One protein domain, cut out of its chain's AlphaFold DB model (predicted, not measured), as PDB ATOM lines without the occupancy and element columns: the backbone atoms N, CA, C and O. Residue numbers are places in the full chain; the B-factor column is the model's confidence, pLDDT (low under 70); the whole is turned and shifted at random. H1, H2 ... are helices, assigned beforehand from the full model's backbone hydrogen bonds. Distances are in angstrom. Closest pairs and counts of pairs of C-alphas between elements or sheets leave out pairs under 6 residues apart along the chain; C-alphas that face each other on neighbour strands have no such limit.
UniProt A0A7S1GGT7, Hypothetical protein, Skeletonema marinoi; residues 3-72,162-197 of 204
ATOM      1  N   LEU A   3      40.577  27.303 -47.318       88.06
ATOM      2  CA  LEU A   3      39.661  28.413 -47.000       88.06
ATOM      3  C   LEU A   3      39.435  28.578 -45.489       88.06
ATOM      4  O   LEU A   3      39.643  29.652 -44.935       88.06
ATOM      5  N   ALA A   4      39.076  27.493 -44.795       88.38
ATOM      6  CA  ALA A   4      38.830  27.529 -43.353       88.38
ATOM      7  C   ALA A   4      40.078  27.942 -42.555       88.38
ATOM      8  O   ALA A   4      39.962  28.582 -41.511       88.38
ATOM      9  N   PHE A   5      41.275  27.590 -43.035       87.94
ATOM     10  CA  PHE A   5      42.527  28.024 -42.422       87.94
ATOM     11  C   PHE A   5      42.724  29.538 -42.564       87.94
ATOM     12  O   PHE A   5      42.984  30.209 -41.562       87.94
ATOM     13  N   VAL A   6      42.532  30.084 -43.770       88.94
ATOM     14  CA  VAL A   6      42.626  31.530 -44.019       88.94
ATOM     15  C   VAL A   6      41.582  32.286 -43.189       88.94
ATOM     16  O   VAL A   6      41.938  33.239 -42.497       88.94
ATOM     17  N   CYS A   7      40.331  31.814 -43.151       91.19
ATOM     18  CA  CYS A   7      39.275  32.427 -42.340       91.19
ATOM     19  C   CYS A   7      39.629  32.466 -40.850       91.19
ATOM     20  O   CYS A   7      39.501  33.509 -40.217       91.19
ATOM     21  N   LYS A   8      40.148  31.365 -40.287       90.19
ATOM     22  CA  LYS A   8      40.576  31.318 -38.877       90.19
ATOM     23  C   LYS A   8      41.700  32.308 -38.576       90.19
ATOM     24  O   LYS A   8      41.697  32.936 -37.517       90.19
ATOM     25  N   LYS A   9      42.669  32.458 -39.486       90.88
ATOM     26  CA  LYS A   9      43.766  33.424 -39.328       90.88
ATOM     27  C   LYS A   9      43.246  34.860 -39.370       90.88
ATOM     28  O   LYS A   9      43.594  35.638 -38.486       90.88
ATOM     29  N   LEU A  10      42.383  35.188 -40.333       92.06
ATOM     30  CA  LEU A  10      41.792  36.523 -40.451       92.06
ATOM     31  C   LEU A  10      40.870  36.860 -39.277       92.06
ATOM     32  O   LEU A  10      40.956  37.967 -38.760       92.06
ATOM     33  N   LEU A  11      40.071  35.907 -38.789       92.94
ATOM     34  CA  LEU A  11      39.259  36.085 -37.584       92.94
ATOM     35  C   LEU A  11      40.137  36.390 -36.362       92.94
ATOM     36  O   LEU A  11      39.874  37.346 -35.640       92.94
ATOM     37  N   LYS A  12      41.222  35.630 -36.155       92.31
ATOM     38  CA  LYS A  12      42.157  35.879 -35.047       92.31
ATOM     39  C   LYS A  12      42.793  37.270 -35.136       92.31
ATOM     40  O   LYS A  12      42.923  37.942 -34.118       92.31
ATOM     41  N   ILE A  13      43.174  37.696 -36.341       91.19
ATOM     42  CA  ILE A  13      43.713  39.041 -36.580       91.19
ATOM     43  C   ILE A  13      42.644  40.102 -36.293       91.19
ATOM     44  O   ILE A  13      42.928  41.054 -35.576       91.19
ATOM     45  N   GLY A  14      41.418  39.923 -36.785       90.81
ATOM     46  CA  GLY A  14      40.300  40.831 -36.526       90.81
ATOM     47  C   GLY A  14      40.010  40.995 -35.034       90.81
ATOM     48  O   GLY A  14      39.946  42.122 -34.547       90.81
ATOM     49  N   ASN A  15      39.934  39.882 -34.297       93.12
ATOM     50  CA  ASN A  15      39.762  39.867 -32.842       93.12
ATOM     51  C   ASN A  15      40.868  40.650 -32.125       93.12
ATOM     52  O   ASN A  15      40.577  41.506 -31.293       93.12
ATOM     53  N   LEU A  16      42.130  40.418 -32.501       92.06
ATOM     54  CA  LEU A  16      43.269  41.138 -31.931       92.06
ATOM     55  C   LEU A  16      43.211  42.643 -32.230       92.06
ATOM     56  O   LEU A  16      43.418  43.455 -31.336       92.06
ATOM     57  N   MET A  17      42.932  43.019 -33.481       87.38
ATOM     58  CA  MET A  17      42.924  44.419 -33.919       87.38
ATOM     59  C   MET A  17      41.792  45.234 -33.295       87.38
ATOM     60  O   MET A  17      41.956  46.435 -33.096       87.38
ATOM     61  N   ASN A  18      40.652  44.599 -33.032       87.38
ATOM     62  CA  ASN A  18      39.453  45.273 -32.540       87.38
ATOM     63  C   ASN A  18      39.233  45.077 -31.029       87.38
ATOM     64  O   ASN A  18      38.261  45.606 -30.500       87.38
ATOM     65  N   GLY A  19      40.087  44.310 -30.339       88.56
ATOM     66  CA  GLY A  19      39.903  43.984 -28.920       88.56
ATOM     67  C   GLY A  19      38.639  43.156 -28.650       88.56
ATOM     68  O   GLY A  19      37.998  43.325 -27.618       88.56
ATOM     69  N   GLN A  20      38.255  42.296 -29.595       88.94
ATOM     70  CA  GLN A  20      37.031  41.490 -29.546       88.94
ATOM     71  C   GLN A  20      37.346  39.993 -29.441       88.94
ATOM     72  O   GLN A  20      38.454  39.553 -29.735       88.94
ATOM     73  N   SER A  21      36.347  39.197 -29.051       90.06
ATOM     74  CA  SER A  21      36.429  37.731 -29.003       90.06
ATOM     75  C   SER A  21      35.291  37.099 -29.811       90.06
ATOM     76  O   SER A  21      34.491  36.316 -29.302       90.06
ATOM     77  N   ALA A  22      35.170  37.498 -31.080       90.62
ATOM     78  CA  ALA A  22      34.170  36.939 -31.978       90.62
ATOM     79  C   ALA A  22      34.496  35.472 -32.306       90.62
ATOM     80  O   ALA A  22      35.656  35.108 -32.526       90.62
ATOM     81  N   THR A  23      33.461  34.637 -32.363       90.00
ATOM     82  CA  THR A  23      33.548  33.210 -32.717       90.00
ATOM     83  C   THR A  23      33.203  32.936 -34.184       90.00
ATOM     84  O   THR A  23      33.497  31.850 -34.682       90.00
ATOM     85  N   GLY A  24      32.631  33.922 -34.886       89.44
ATOM     86  CA  GLY A  24      32.261  33.876 -36.301       89.44
ATOM     87  C   GLY A  24      32.612  35.175 -37.031       89.44
ATOM     88  O   GLY A  24      32.952  36.179 -36.404       89.44
ATOM     89  N   ILE A  25      32.569  35.143 -38.365       92.94
ATOM     90  CA  ILE A  25      32.915  36.276 -39.229       92.94
ATOM     91  C   ILE A  25      32.117  36.220 -40.532       92.94
ATOM     92  O   ILE A  25      32.175  35.211 -41.233       92.94
ATOM     93  N   THR A  26      31.443  37.324 -40.859       95.44
ATOM     94  CA  THR A  26      30.760  37.516 -42.148       95.44
ATOM     95  C   THR A  26      31.753  37.608 -43.294       95.44
ATOM     96  O   THR A  26      32.890  38.056 -43.114       95.44
ATOM     97  N   LEU A  27      31.330  37.229 -44.498       96.25
ATOM     98  CA  LEU A  27      32.158  37.322 -45.699       96.25
ATOM     99  C   LEU A  27      32.564  38.769 -45.983       96.25
ATOM    100  O   LEU A  27      33.719  39.034 -46.313       96.25
ATOM    101  N   ASN A  28      31.660  39.725 -45.762       95.31
ATOM    102  CA  ASN A  28      31.987  41.142 -45.896       95.31
ATOM    103  C   ASN A  28      33.074  41.576 -44.892       95.31
ATOM    104  O   ASN A  28      34.058  42.214 -45.270       95.31
ATOM    105  N   SER A  29      32.964  41.189 -43.615       93.94
ATOM    106  CA  SER A  29      34.008  41.485 -42.622       93.94
ATOM    107  C   SER A  29      35.333  40.799 -42.957       93.94
ATOM    108  O   SER A  29      36.393  41.398 -42.777       93.94
ATOM    109  N   LEU A  30      35.291  39.577 -43.492       94.81
ATOM    110  CA  LEU A  30      36.464  38.845 -43.968       94.81
ATOM    111  C   LEU A  30      37.194  39.616 -45.082       94.81
ATOM    112  O   LEU A  30      38.408  39.816 -44.999       94.81
ATOM    113  N   ILE A  31      36.451  40.100 -46.082       96.31
ATOM    114  CA  ILE A  31      36.961  40.926 -47.187       96.31
ATOM    115  C   ILE A  31      37.554  42.235 -46.659       96.31
ATOM    116  O   ILE A  31      38.669  42.614 -47.031       96.31
ATOM    117  N   ASN A  32      36.843  42.912 -45.757       95.00
ATOM    118  CA  ASN A  32      37.278  44.187 -45.191       95.00
ATOM    119  C   ASN A  32      38.555  44.042 -44.362       95.00
ATOM    120  O   ASN A  32      39.477  44.847 -44.510       95.00
ATOM    121  N   ILE A  33      38.654  42.996 -43.536       94.06
ATOM    122  CA  ILE A  33      39.875  42.695 -42.785       94.06
ATOM    123  C   ILE A  33      41.014  42.388 -43.752       94.06
ATOM    124  O   ILE A  33      42.082  42.975 -43.607       94.06
ATOM    125  N   ALA A  34      40.792  41.540 -44.760       94.44
ATOM    126  CA  ALA A  34      41.814  41.190 -45.744       94.44
ATOM    127  C   ALA A  34      42.386  42.427 -46.456       94.44
ATOM    128  O   ALA A  34      43.604  42.550 -46.581       94.44
ATOM    129  N   LYS A  35      41.522  43.367 -46.859       94.50
ATOM    130  CA  LYS A  35      41.897  44.620 -47.537       94.50
ATOM    131  C   LYS A  35      42.499  45.681 -46.612       94.50
ATOM    132  O   LYS A  35      43.128  46.617 -47.113       94.50
ATOM    133  N   LYS A  36      42.306  45.580 -45.291       92.75
ATOM    134  CA  LYS A  36      42.765  46.593 -44.329       92.75
ATOM    135  C   LYS A  36      44.278  46.776 -44.441       92.75
ATOM    136  O   LYS A  36      45.028  45.806 -44.468       92.75
ATOM    137  N   LYS A  37      44.730  48.027 -44.521       90.81
ATOM    138  CA  LYS A  37      46.143  48.400 -44.678       90.81
ATOM    139  C   LYS A  37      46.724  48.911 -43.363       90.81
ATOM    140  O   LYS A  37      46.004  49.491 -42.552       90.81
ATOM    141  N   GLY A  38      48.024  48.702 -43.161       80.12
ATOM    142  CA  GLY A  38      48.746  49.220 -41.994       80.12
ATOM    143  C   GLY A  38      48.858  50.753 -41.980       80.12
ATOM    144  O   GLY A  38      48.914  51.383 -43.038       80.12
ATOM    145  N   GLY A  39      48.919  51.339 -40.777       67.12
ATOM    146  CA  GLY A  39      48.916  52.795 -40.559       67.12
ATOM    147  C   GLY A  39      50.177  53.531 -41.032       67.12
ATOM    148  O   GLY A  39      50.084  54.657 -41.507       67.12
ATOM    149  N   SER A  40      51.352  52.897 -40.997       54.59
ATOM    150  CA  SER A  40      52.601  53.493 -41.491       54.59
ATOM    151  C   SER A  40      52.857  53.086 -42.947       54.59
ATOM    152  O   SER A  40      53.511  52.082 -43.231       54.59
ATOM    153  N   GLY A  41      52.307  53.854 -43.890       62.44
ATOM    154  CA  GLY A  41      52.664  53.776 -45.310       62.44
ATOM    155  C   GLY A  41      51.681  53.056 -46.236       62.44
ATOM    156  O   GLY A  41      51.960  53.010 -47.430       62.44
ATOM    157  N   GLY A  42      50.556  52.514 -45.746       68.56
ATOM    158  CA  GLY A  42      49.355  52.177 -46.542       68.56
ATOM    159  C   GLY A  42      49.517  51.220 -47.741       68.56
ATOM    160  O   GLY A  42      48.605  51.085 -48.559       68.56
ATOM    161  N   LYS A  43      50.677  50.576 -47.896       80.69
ATOM    162  CA  LYS A  43      51.034  49.803 -49.097       80.69
ATOM    163  C   LYS A  43      50.773  48.306 -48.967       80.69
ATOM    164  O   LYS A  43      50.579  47.659 -49.986       80.69
ATOM    165  N   ILE A  44      50.774  47.776 -47.747       88.19
ATOM    166  CA  ILE A  44      50.630  46.343 -47.463       88.19
ATOM    167  C   ILE A  44      49.314  46.138 -46.719       88.19
ATOM    168  O   ILE A  44      49.071  46.781 -45.690       88.19
ATOM    169  N   SER A  45      48.457  45.282 -47.270       93.19
ATOM    170  CA  SER A  45      47.214  44.858 -46.631       93.19
ATOM    171  C   SER A  45      47.446  43.701 -45.651       93.19
ATOM    172  O   SER A  45      48.499  43.060 -45.654       93.19
ATOM    173  N   VAL A  46      46.462  43.413 -44.799       92.81
ATOM    174  CA  VAL A  46      46.509  42.270 -43.874       92.81
ATOM    175  C   VAL A  46      46.696  40.962 -44.637       92.81
ATOM    176  O   VAL A  46      47.473  40.117 -44.188       92.81
ATOM    177  N   ILE A  47      46.037  40.790 -45.788       93.69
ATOM    178  CA  ILE A  47      46.198  39.564 -46.577       93.69
ATOM    179  C   ILE A  47      47.607  39.448 -47.172       93.69
ATOM    180  O   ILE A  47      48.195  38.371 -47.108       93.69
ATOM    181  N   ASP A  48      48.198  40.561 -47.625       92.56
ATOM    182  CA  ASP A  48      49.587  40.590 -48.103       92.56
ATOM    183  C   ASP A  48      50.559  40.189 -46.995       92.56
ATOM    184  O   ASP A  48      51.477  39.396 -47.214       92.56
ATOM    185  N   HIS A  49      50.339  40.713 -45.788       90.50
ATOM    186  CA  HIS A  49      51.141  40.364 -44.627       90.50
ATOM    187  C   HIS A  49      50.997  38.877 -44.281       90.50
ATOM    188  O   HIS A  49      52.007  38.189 -44.119       90.50
ATOM    189  N   LEU A  50      49.764  38.364 -44.219       91.12
ATOM    190  CA  LEU A  50      49.476  36.962 -43.909       91.12
ATOM    191  C   LEU A  50      50.135  36.007 -44.915       91.12
ATOM    192  O   LEU A  50      50.744  35.022 -44.509       91.12
ATOM    193  N   ILE A  51      50.064  36.322 -46.207       91.31
ATOM    194  CA  ILE A  51      50.708  35.538 -47.265       91.31
ATOM    195  C   ILE A  51      52.230  35.610 -47.145       91.31
ATOM    196  O   ILE A  51      52.898  34.587 -47.252       91.31
ATOM    197  N   SER A  52      52.783  36.797 -46.880       88.44
ATOM    198  CA  SER A  52      54.236  36.981 -46.792       88.44
ATOM    199  C   SER A  52      54.895  36.338 -45.572       88.44
ATOM    200  O   SER A  52      56.094  36.078 -45.607       88.44
ATOM    201  N   THR A  53      54.122  36.105 -44.511       87.31
ATOM    202  CA  THR A  53      54.574  35.489 -43.253       87.31
ATOM    203  C   THR A  53      54.181  34.016 -43.144       87.31
ATOM    204  O   THR A  53      54.459  33.382 -42.132       87.31
ATOM    205  N   SER A  54      53.526  33.463 -44.169       84.81
ATOM    206  CA  SER A  54      53.189  32.045 -44.230       84.81
ATOM    207  C   SER A  54      54.385  31.222 -44.691       84.81
ATOM    208  O   SER A  54      54.934  31.485 -45.760       84.81
ATOM    209  N   ASP A  55      54.701  30.156 -43.957       79.12
ATOM    210  CA  ASP A  55      55.701  29.164 -44.374       79.12
ATOM    211  C   ASP A  55      55.301  28.455 -45.679       79.12
ATOM    212  O   ASP A  55      56.148  28.008 -46.449       79.12
ATOM    213  N   ASN A  56      53.993  28.373 -45.953       79.50
ATOM    214  CA  ASN A  56      53.448  27.809 -47.180       79.50
ATOM    215  C   ASN A  56      52.316  28.702 -47.706       79.50
ATOM    216  O   ASN A  56      51.147  28.556 -47.341       79.50
ATOM    217  N   CYS A  57      52.672  29.684 -48.533       79.88
ATOM    218  CA  CYS A  57      51.699  30.574 -49.167       79.88
ATOM    219  C   CYS A  57      50.820  29.859 -50.212       79.88
ATOM    220  O   CYS A  57      49.661  30.235 -50.384       79.88
ATOM    221  N   ASP A  58      51.309  28.787 -50.844       76.56
ATOM    222  CA  ASP A  58      50.519  27.986 -51.786       76.56
ATOM    223  C   ASP A  58      49.379  27.240 -51.084       76.56
ATOM    224  O   ASP A  58      48.276  27.147 -51.622       76.56
ATOM    225  N   ALA A  59      49.584  26.830 -49.828       75.81
ATOM    226  CA  ALA A  59      48.542  26.240 -48.985       75.81
ATOM    227  C   ALA A  59      47.411  27.215 -48.595       75.81
ATOM    228  O   ALA A  59      46.450  26.797 -47.946       75.81
ATOM    229  N   MET A  60      47.503  28.499 -48.964       81.06
ATOM    230  CA  MET A  60      46.434  29.489 -48.774       81.06
ATOM    231  C   MET A  60      45.511  29.626 -49.992       81.06
ATOM    232  O   MET A  60      44.471  30.276 -49.887       81.06
ATOM    233  N   SER A  61      45.850  29.008 -51.128       82.44
ATOM    234  CA  SER A  61      44.993  28.998 -52.316       82.44
ATOM    235  C   SER A  61      43.845  28.009 -52.143       82.44
ATOM    236  O   SER A  61      44.055  26.837 -51.847       82.44
ATOM    237  N   PHE A  62      42.621  28.487 -52.339       87.44
ATOM    238  CA  PHE A  62      41.398  27.673 -52.322       87.44
ATOM    239  C   PHE A  62      40.571  27.839 -53.600       87.44
ATOM    240  O   PHE A  62      39.471  27.305 -53.700       87.44
ATOM    241  N   LYS A  63      41.075  28.593 -54.585       85.94
ATOM    242  CA  LYS A  63      40.363  28.845 -55.843       85.94
ATOM    243  C   LYS A  63      40.079  27.545 -56.599       85.94
ATOM    244  O   LYS A  63      38.988  27.367 -57.127       85.94
ATOM    245  N   HIS A  64      41.047  26.631 -56.623       86.75
ATOM    246  CA  HIS A  64      40.911  25.341 -57.300       86.75
ATOM    247  C   HIS A  64      39.964  24.372 -56.577       86.75
ATOM    248  O   HIS A  64      39.397  23.499 -57.225       86.75
ATOM    249  N   ASP A  65      39.735  24.567 -55.275       88.81
ATOM    250  CA  ASP A  65      38.793  23.760 -54.487       88.81
ATOM    251  C   ASP A  65      37.327  24.139 -54.764       88.81
ATOM    252  O   ASP A  65      36.415  23.413 -54.372       88.81
ATOM    253  N   MET A  66      37.084  25.288 -55.407       89.81
ATOM    254  CA  MET A  66      35.747  25.834 -55.662       89.81
ATOM    255  C   MET A  66      35.592  26.278 -57.127       89.81
ATOM    256  O   MET A  66      35.380  27.463 -57.396       89.81
ATOM    257  N   PRO A  67      35.688  25.349 -58.098       90.81
ATOM    258  CA  PRO A  67      35.637  25.693 -59.519       90.81
ATOM    259  C   PRO A  67      34.283  26.271 -59.945       90.81
ATOM    260  O   PRO A  67      34.245  27.103 -60.841       90.81
ATOM    261  N   THR A  68      33.196  25.880 -59.271       93.06
ATOM    262  CA  THR A  68      31.814  26.270 -59.600       93.06
ATOM    263  C   THR A  68      31.358  27.568 -58.928       93.06
ATOM    264  O   THR A  68      30.165  27.866 -58.863       93.06
ATOM    265  N   LEU A  69      32.285  28.317 -58.323       92.50
ATOM    266  CA  LEU A  69      31.943  29.480 -57.507       92.50
ATOM    267  C   LEU A  69      31.310  30.601 -58.337       92.50
ATOM    268  O   LEU A  69      30.392  31.271 -57.875       92.50
ATOM    269  N   ARG A  70      31.782  30.775 -59.578       93.88
ATOM    270  CA  ARG A  70      31.267  31.778 -60.516       93.88
ATOM    271  C   ARG A  70      29.864  31.426 -61.003       93.88
ATOM    272  O   ARG A  70      29.035  32.306 -61.160       93.88
ATOM    273  N   GLU A  71      29.595  30.156 -61.249       94.12
ATOM    274  CA  GLU A  71      28.281  29.655 -61.635       94.12
ATOM    275  C   GLU A  71      27.298  29.817 -60.473       94.12
ATOM    276  O   GLU A  71      26.156  30.220 -60.684       94.12
ATOM    277  N   GLY A  72      27.770  29.603 -59.239       93.75
ATOM    278  CA  GLY A  72      27.000  29.825 -58.018       93.75
ATOM    279  C   GLY A  72      26.462  31.252 -57.878       93.75
ATOM    280  O   GLY A  72      25.366  31.427 -57.353       93.75
ATOM    281  N   SER A 162      21.809  33.330 -51.916       94.50
ATOM    282  CA  SER A 162      22.871  32.445 -52.417       94.50
ATOM    283  C   SER A 162      23.875  33.223 -53.267       94.50
ATOM    284  O   SER A 162      25.079  33.099 -53.053       94.50
ATOM    285  N   ALA A 163      23.377  34.062 -54.178       94.44
ATOM    286  CA  ALA A 163      24.198  34.880 -55.060       94.44
ATOM    287  C   ALA A 163      25.173  35.770 -54.274       94.44
ATOM    288  O   ALA A 163      26.375  35.689 -54.516       94.44
ATOM    289  N   SER A 164      24.699  36.514 -53.265       95.19
ATOM    290  CA  SER A 164      25.561  37.416 -52.487       95.19
ATOM    291  C   SER A 164      26.671  36.673 -51.734       95.19
ATOM    292  O   SER A 164      27.799  37.155 -51.643       95.19
ATOM    293  N   ILE A 165      26.382  35.469 -51.224       95.75
ATOM    294  CA  ILE A 165      27.375  34.605 -50.563       95.75
ATOM    295  C   ILE A 165      28.453  34.170 -51.561       95.75
ATOM    296  O   ILE A 165      29.649  34.273 -51.277       95.75
ATOM    297  N   PHE A 166      28.049  33.684 -52.738       96.12
ATOM    298  CA  PHE A 166      28.988  33.227 -53.763       96.12
ATOM    299  C   PHE A 166      29.805  34.379 -54.360       96.12
ATOM    300  O   PHE A 166      31.001  34.206 -54.594       96.12
ATOM    301  N   GLU A 167      29.210  35.556 -54.546       96.19
ATOM    302  CA  GLU A 167      29.899  36.769 -54.996       96.19
ATOM    303  C   GLU A 167      30.977  37.203 -54.004       96.19
ATOM    304  O   GLU A 167      32.124  37.421 -54.398       96.19
ATOM    305  N   ALA A 168      30.649  37.251 -52.712       96.25
ATOM    306  CA  ALA A 168      31.610  37.619 -51.682       96.25
ATOM    307  C   ALA A 168      32.744  36.584 -51.564       96.25
ATOM    308  O   ALA A 168      33.916  36.944 -51.450       96.25
ATOM    309  N   LEU A 169      32.441  35.286 -51.666       95.62
ATOM    310  CA  LEU A 169      33.472  34.244 -51.736       95.62
ATOM    311  C   LEU A 169      34.359  34.384 -52.980       95.62
ATOM    312  O   LEU A 169      35.570  34.161 -52.894       95.62
ATOM    313  N   LEU A 170      33.781  34.746 -54.128       95.25
ATOM    314  CA  LEU A 170      34.511  34.940 -55.379       95.25
ATOM    315  C   LEU A 170      35.444  36.148 -55.288       95.25
ATOM    316  O   LEU A 170      36.617  36.051 -55.657       95.25
ATOM    317  N   GLU A 171      34.950  37.256 -54.743       95.88
ATOM    318  CA  GLU A 171      35.753  38.438 -54.455       95.88
ATOM    319  C   GLU A 171      36.885  38.103 -53.479       95.88
ATOM    320  O   GLU A 171      38.051  38.417 -53.734       95.88
ATOM    321  N   PHE A 172      36.569  37.410 -52.385       95.69
ATOM    322  CA  PHE A 172      37.560  37.006 -51.401       95.69
ATOM    323  C   PHE A 172      38.637  36.102 -52.011       95.69
ATOM    324  O   PHE A 172      39.828  36.330 -51.800       95.69
ATOM    325  N   SER A 173      38.244  35.127 -52.837       94.38
ATOM    326  CA  SER A 173      39.178  34.289 -53.594       94.38
ATOM    327  C   SER A 173      40.108  35.130 -54.468       94.38
ATOM    328  O   SER A 173      41.323  34.934 -54.446       94.38
ATOM    329  N   PHE A 174      39.560  36.107 -55.192       94.50
ATOM    330  CA  PHE A 174      40.341  36.990 -56.052       94.50
ATOM    331  C   PHE A 174      41.359  37.832 -55.270       94.50
ATOM    332  O   PHE A 174      42.503  37.972 -55.707       94.50
ATOM    333  N   ILE A 175      40.978  38.349 -54.099       94.94
ATOM    334  CA  ILE A 175      41.870  39.108 -53.210       94.94
ATOM    335  C   ILE A 175      43.064  38.248 -52.776       94.94
ATOM    336  O   ILE A 175      44.212  38.689 -52.883       94.94
ATOM    337  N   VAL A 176      42.804  37.019 -52.319       93.31
ATOM    338  CA  VAL A 176      43.851  36.092 -51.866       93.31
ATOM    339  C   VAL A 176      44.805  35.742 -53.009       93.31
ATOM    340  O   VAL A 176      46.021  35.846 -52.843       93.31
ATOM    341  N   GLU A 177      44.280  35.394 -54.187       93.00
ATOM    342  CA  GLU A 177      45.118  35.047 -55.341       93.00
ATOM    343  C   GLU A 177      45.953  36.232 -55.834       93.00
ATOM    344  O   GLU A 177      47.154  36.086 -56.061       93.00
ATOM    345  N   THR A 178      45.365  37.428 -55.915       93.62
ATOM    346  CA  THR A 178      46.083  38.644 -56.330       93.62
ATOM    347  C   THR A 178      47.259  38.938 -55.398       93.62
ATOM    348  O   THR A 178      48.367  39.255 -55.846       93.62
ATOM    349  N   SER A 179      47.035  38.801 -54.091       92.94
ATOM    350  CA  SER A 179      48.067  39.000 -53.078       92.94
ATOM    351  C   SER A 179      49.174  37.937 -53.170       92.94
ATOM    352  O   SER A 179      50.366  38.265 -53.151       92.94
ATOM    353  N   LYS A 180      48.807  36.671 -53.409       92.19
ATOM    354  CA  LYS A 180      49.755  35.566 -53.631       92.19
ATOM    355  C   LYS A 180      50.624  35.801 -54.865       92.19
ATOM    356  O   LYS A 180      51.850  35.698 -54.806       92.19
ATOM    357  N   GLU A 181      50.016  36.188 -55.982       92.19
ATOM    358  CA  GLU A 181      50.728  36.505 -57.220       92.19
ATOM    359  C   GLU A 181      51.679  37.696 -57.055       92.19
ATOM    360  O   GLU A 181      52.806  37.679 -57.565       92.19
ATOM    361  N   ALA A 182      51.257  38.739 -56.334       91.50
ATOM    362  CA  ALA A 182      52.112  39.874 -55.999       91.50
ATOM    363  C   ALA A 182      53.314  39.441 -55.143       91.50
ATOM    364  O   ALA A 182      54.454  39.813 -55.446       91.50
ATOM    365  N   HIS A 183      53.086  38.593 -54.137       91.00
ATOM    366  CA  HIS A 183      54.140  38.033 -53.298       91.00
ATOM    367  C   HIS A 183      55.149  37.202 -54.110       91.00
ATOM    368  O   HIS A 183      56.356  37.444 -54.035       91.00
ATOM    369  N   HIS A 184      54.672  36.297 -54.970       91.19
ATOM    370  CA  HIS A 184      55.523  35.500 -55.857       91.19
ATOM    371  C   HIS A 184      56.335  36.363 -56.826       91.19
ATOM    372  O   HIS A 184      57.525  36.114 -57.036       91.19
ATOM    373  N   ARG A 185      55.729  37.407 -57.408       91.00
ATOM    374  CA  ARG A 185      56.451  38.366 -58.261       91.00
ATOM    375  C   ARG A 185      57.573  39.063 -57.494       91.00
ATOM    376  O   ARG A 185      58.694  39.124 -58.003       91.00
ATOM    377  N   LYS A 186      57.308  39.519 -56.265       90.19
ATOM    378  CA  LYS A 186      58.312  40.157 -55.400       90.19
ATOM    379  C   LYS A 186      59.453  39.199 -55.047       90.19
ATOM    380  O   LYS A 186      60.613  39.575 -55.199       90.19
ATOM    381  N   GLN A 187      59.151  37.958 -54.651       89.50
ATOM    382  CA  GLN A 187      60.175  36.946 -54.364       89.50
ATOM    383  C   GLN A 187      61.062  36.656 -55.583       89.50
ATOM    384  O   GLN A 187      62.285  36.616 -55.463       89.50
ATOM    385  N   ARG A 188      60.470  36.500 -56.775       90.19
ATOM    386  CA  ARG A 188      61.235  36.278 -58.014       90.19
ATOM    387  C   ARG A 188      62.156  37.453 -58.340       90.19
ATOM    388  O   ARG A 188      63.289  37.231 -58.756       90.19
ATOM    389  N   ALA A 189      61.693  38.686 -58.144       90.81
ATOM    390  CA  ALA A 189      62.510  39.876 -58.361       90.81
ATOM    391  C   ALA A 189      63.693  39.961 -57.379       90.81
ATOM    392  O   ALA A 189      64.803  40.274 -57.802       90.81
ATOM    393  N   LEU A 190      63.476  39.633 -56.098       88.81
ATOM    394  CA  LEU A 190      64.537  39.585 -55.084       88.81
ATOM    395  C   LEU A 190      65.600  38.537 -55.432       88.81
ATOM    396  O   LEU A 190      66.767  38.886 -55.553       88.81
ATOM    397  N   ARG A 191      65.194  37.298 -55.746       87.75
ATOM    398  CA  ARG A 191      66.128  36.228 -56.150       87.75
ATOM    399  C   ARG A 191      66.969  36.610 -57.372       87.75
ATOM    400  O   ARG A 191      68.155  36.304 -57.419       87.75
ATOM    401  N   ARG A 192      66.374  37.305 -58.352       87.56
ATOM    402  CA  ARG A 192      67.102  37.824 -59.523       87.56
ATOM    403  C   ARG A 192      68.139  38.875 -59.128       87.56
ATOM    404  O   ARG A 192      69.262  38.818 -59.619       87.56
ATOM    405  N   ARG A 193      67.792  39.809 -58.238       86.75
ATOM    406  CA  ARG A 193      68.736  40.823 -57.735       86.75
ATOM    407  C   ARG A 193      69.890  40.185 -56.967       86.75
ATOM    408  O   ARG A 193      71.038  40.500 -57.259       86.75
ATOM    409  N   ASP A 194      69.594  39.238 -56.085       82.75
ATOM    410  CA  ASP A 194      70.609  38.535 -55.295       82.75
ATOM    411  C   ASP A 194      71.552  37.717 -56.194       82.75
ATOM    412  O   ASP A 194      72.760  37.681 -55.964       82.75
ATOM    413  N   SER A 195      71.032  37.118 -57.273       81.94
ATOM    414  CA  SER A 195      71.852  36.398 -58.259       81.94
ATOM    415  C   SER A 195      72.763  37.305 -59.098       81.94
ATOM    416  O   SER A 195      73.804  36.847 -59.554       81.94
ATOM    417  N   MET A 196      72.402  38.581 -59.280       75.31
ATOM    418  CA  MET A 196      73.216  39.569 -60.004       75.31
ATOM    419  C   MET A 196      74.244  40.277 -59.109       75.31
ATOM    420  O   MET A 196      75.223  40.810 -59.622       75.31
ATOM    421  N   GLN A 197      74.035  40.297 -57.787       67.00
ATOM    422  CA  GLN A 197      74.940  40.934 -56.821       67.00
ATOM    423  C   GLN A 197      76.005  39.994 -56.240       67.00
ATOM    424  O   GLN A 197      76.927  40.472 -55.581       67.00
TER     425      GLN A 197
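AT A GLANCE: This is residues 3 to 72 and 162 to 197 of the 204 residues of the protein "Hypothetical protein" of Skeletonema marinoi (UniProt A0A7S1GGT7). One long helix, H5, makes the longest axis; H2 and H3 pack along one side of it, H1 crosses H2, and short H4 packs near the beginning of H5. Residues 188 to 197 stick out. The printed part has 106 residues, 72 of them in five named helices, H1 to H5 in order along the chain, with no named strand, and its class is all helix; it is only just compact, close to loose, with a radius of gyration of the C-alphas of 15.2 A, and its C-alphas span 52 by 37 by 22 A.

HOW THE PARTS SIT: H1, residues 3 to 18, touches H2, residues 27 to 35; the closest C-alphas, Gly 14 and Ile 33, are 6.5 A apart. H5, residues 162 to 197, touches H2 at a shallow tilt of 20 degrees, closest C-alphas Ile 31 and Phe 172, 5.8 A. H5 touches H3, residues 46 to 52, closest C-alphas Asp 48 and Ser 179, 5.4 A. H5 touches H4, residues 69 to 72, closest C-alphas Gly 72 and Phe 166, 5.8 A. In H1, H2, H3 and H5 every O i to N i+4 pair is within hydrogen-bond range; H4 is too short for one.

IN THESE COORDINATES: H1 begins at C-alpha 3 (39.661, 28.413, -47.000). H5, 52.9 A long, ends at C-alpha 197 (74.940, 40.934, -56.821).

THE WHOLE: Residues 73 to 161 are not printed; C-alphas 72 and 162 are 7.4 A apart. H3 to H4 is a long link. Residues 39 to 42 and 197 have pLDDT under 70.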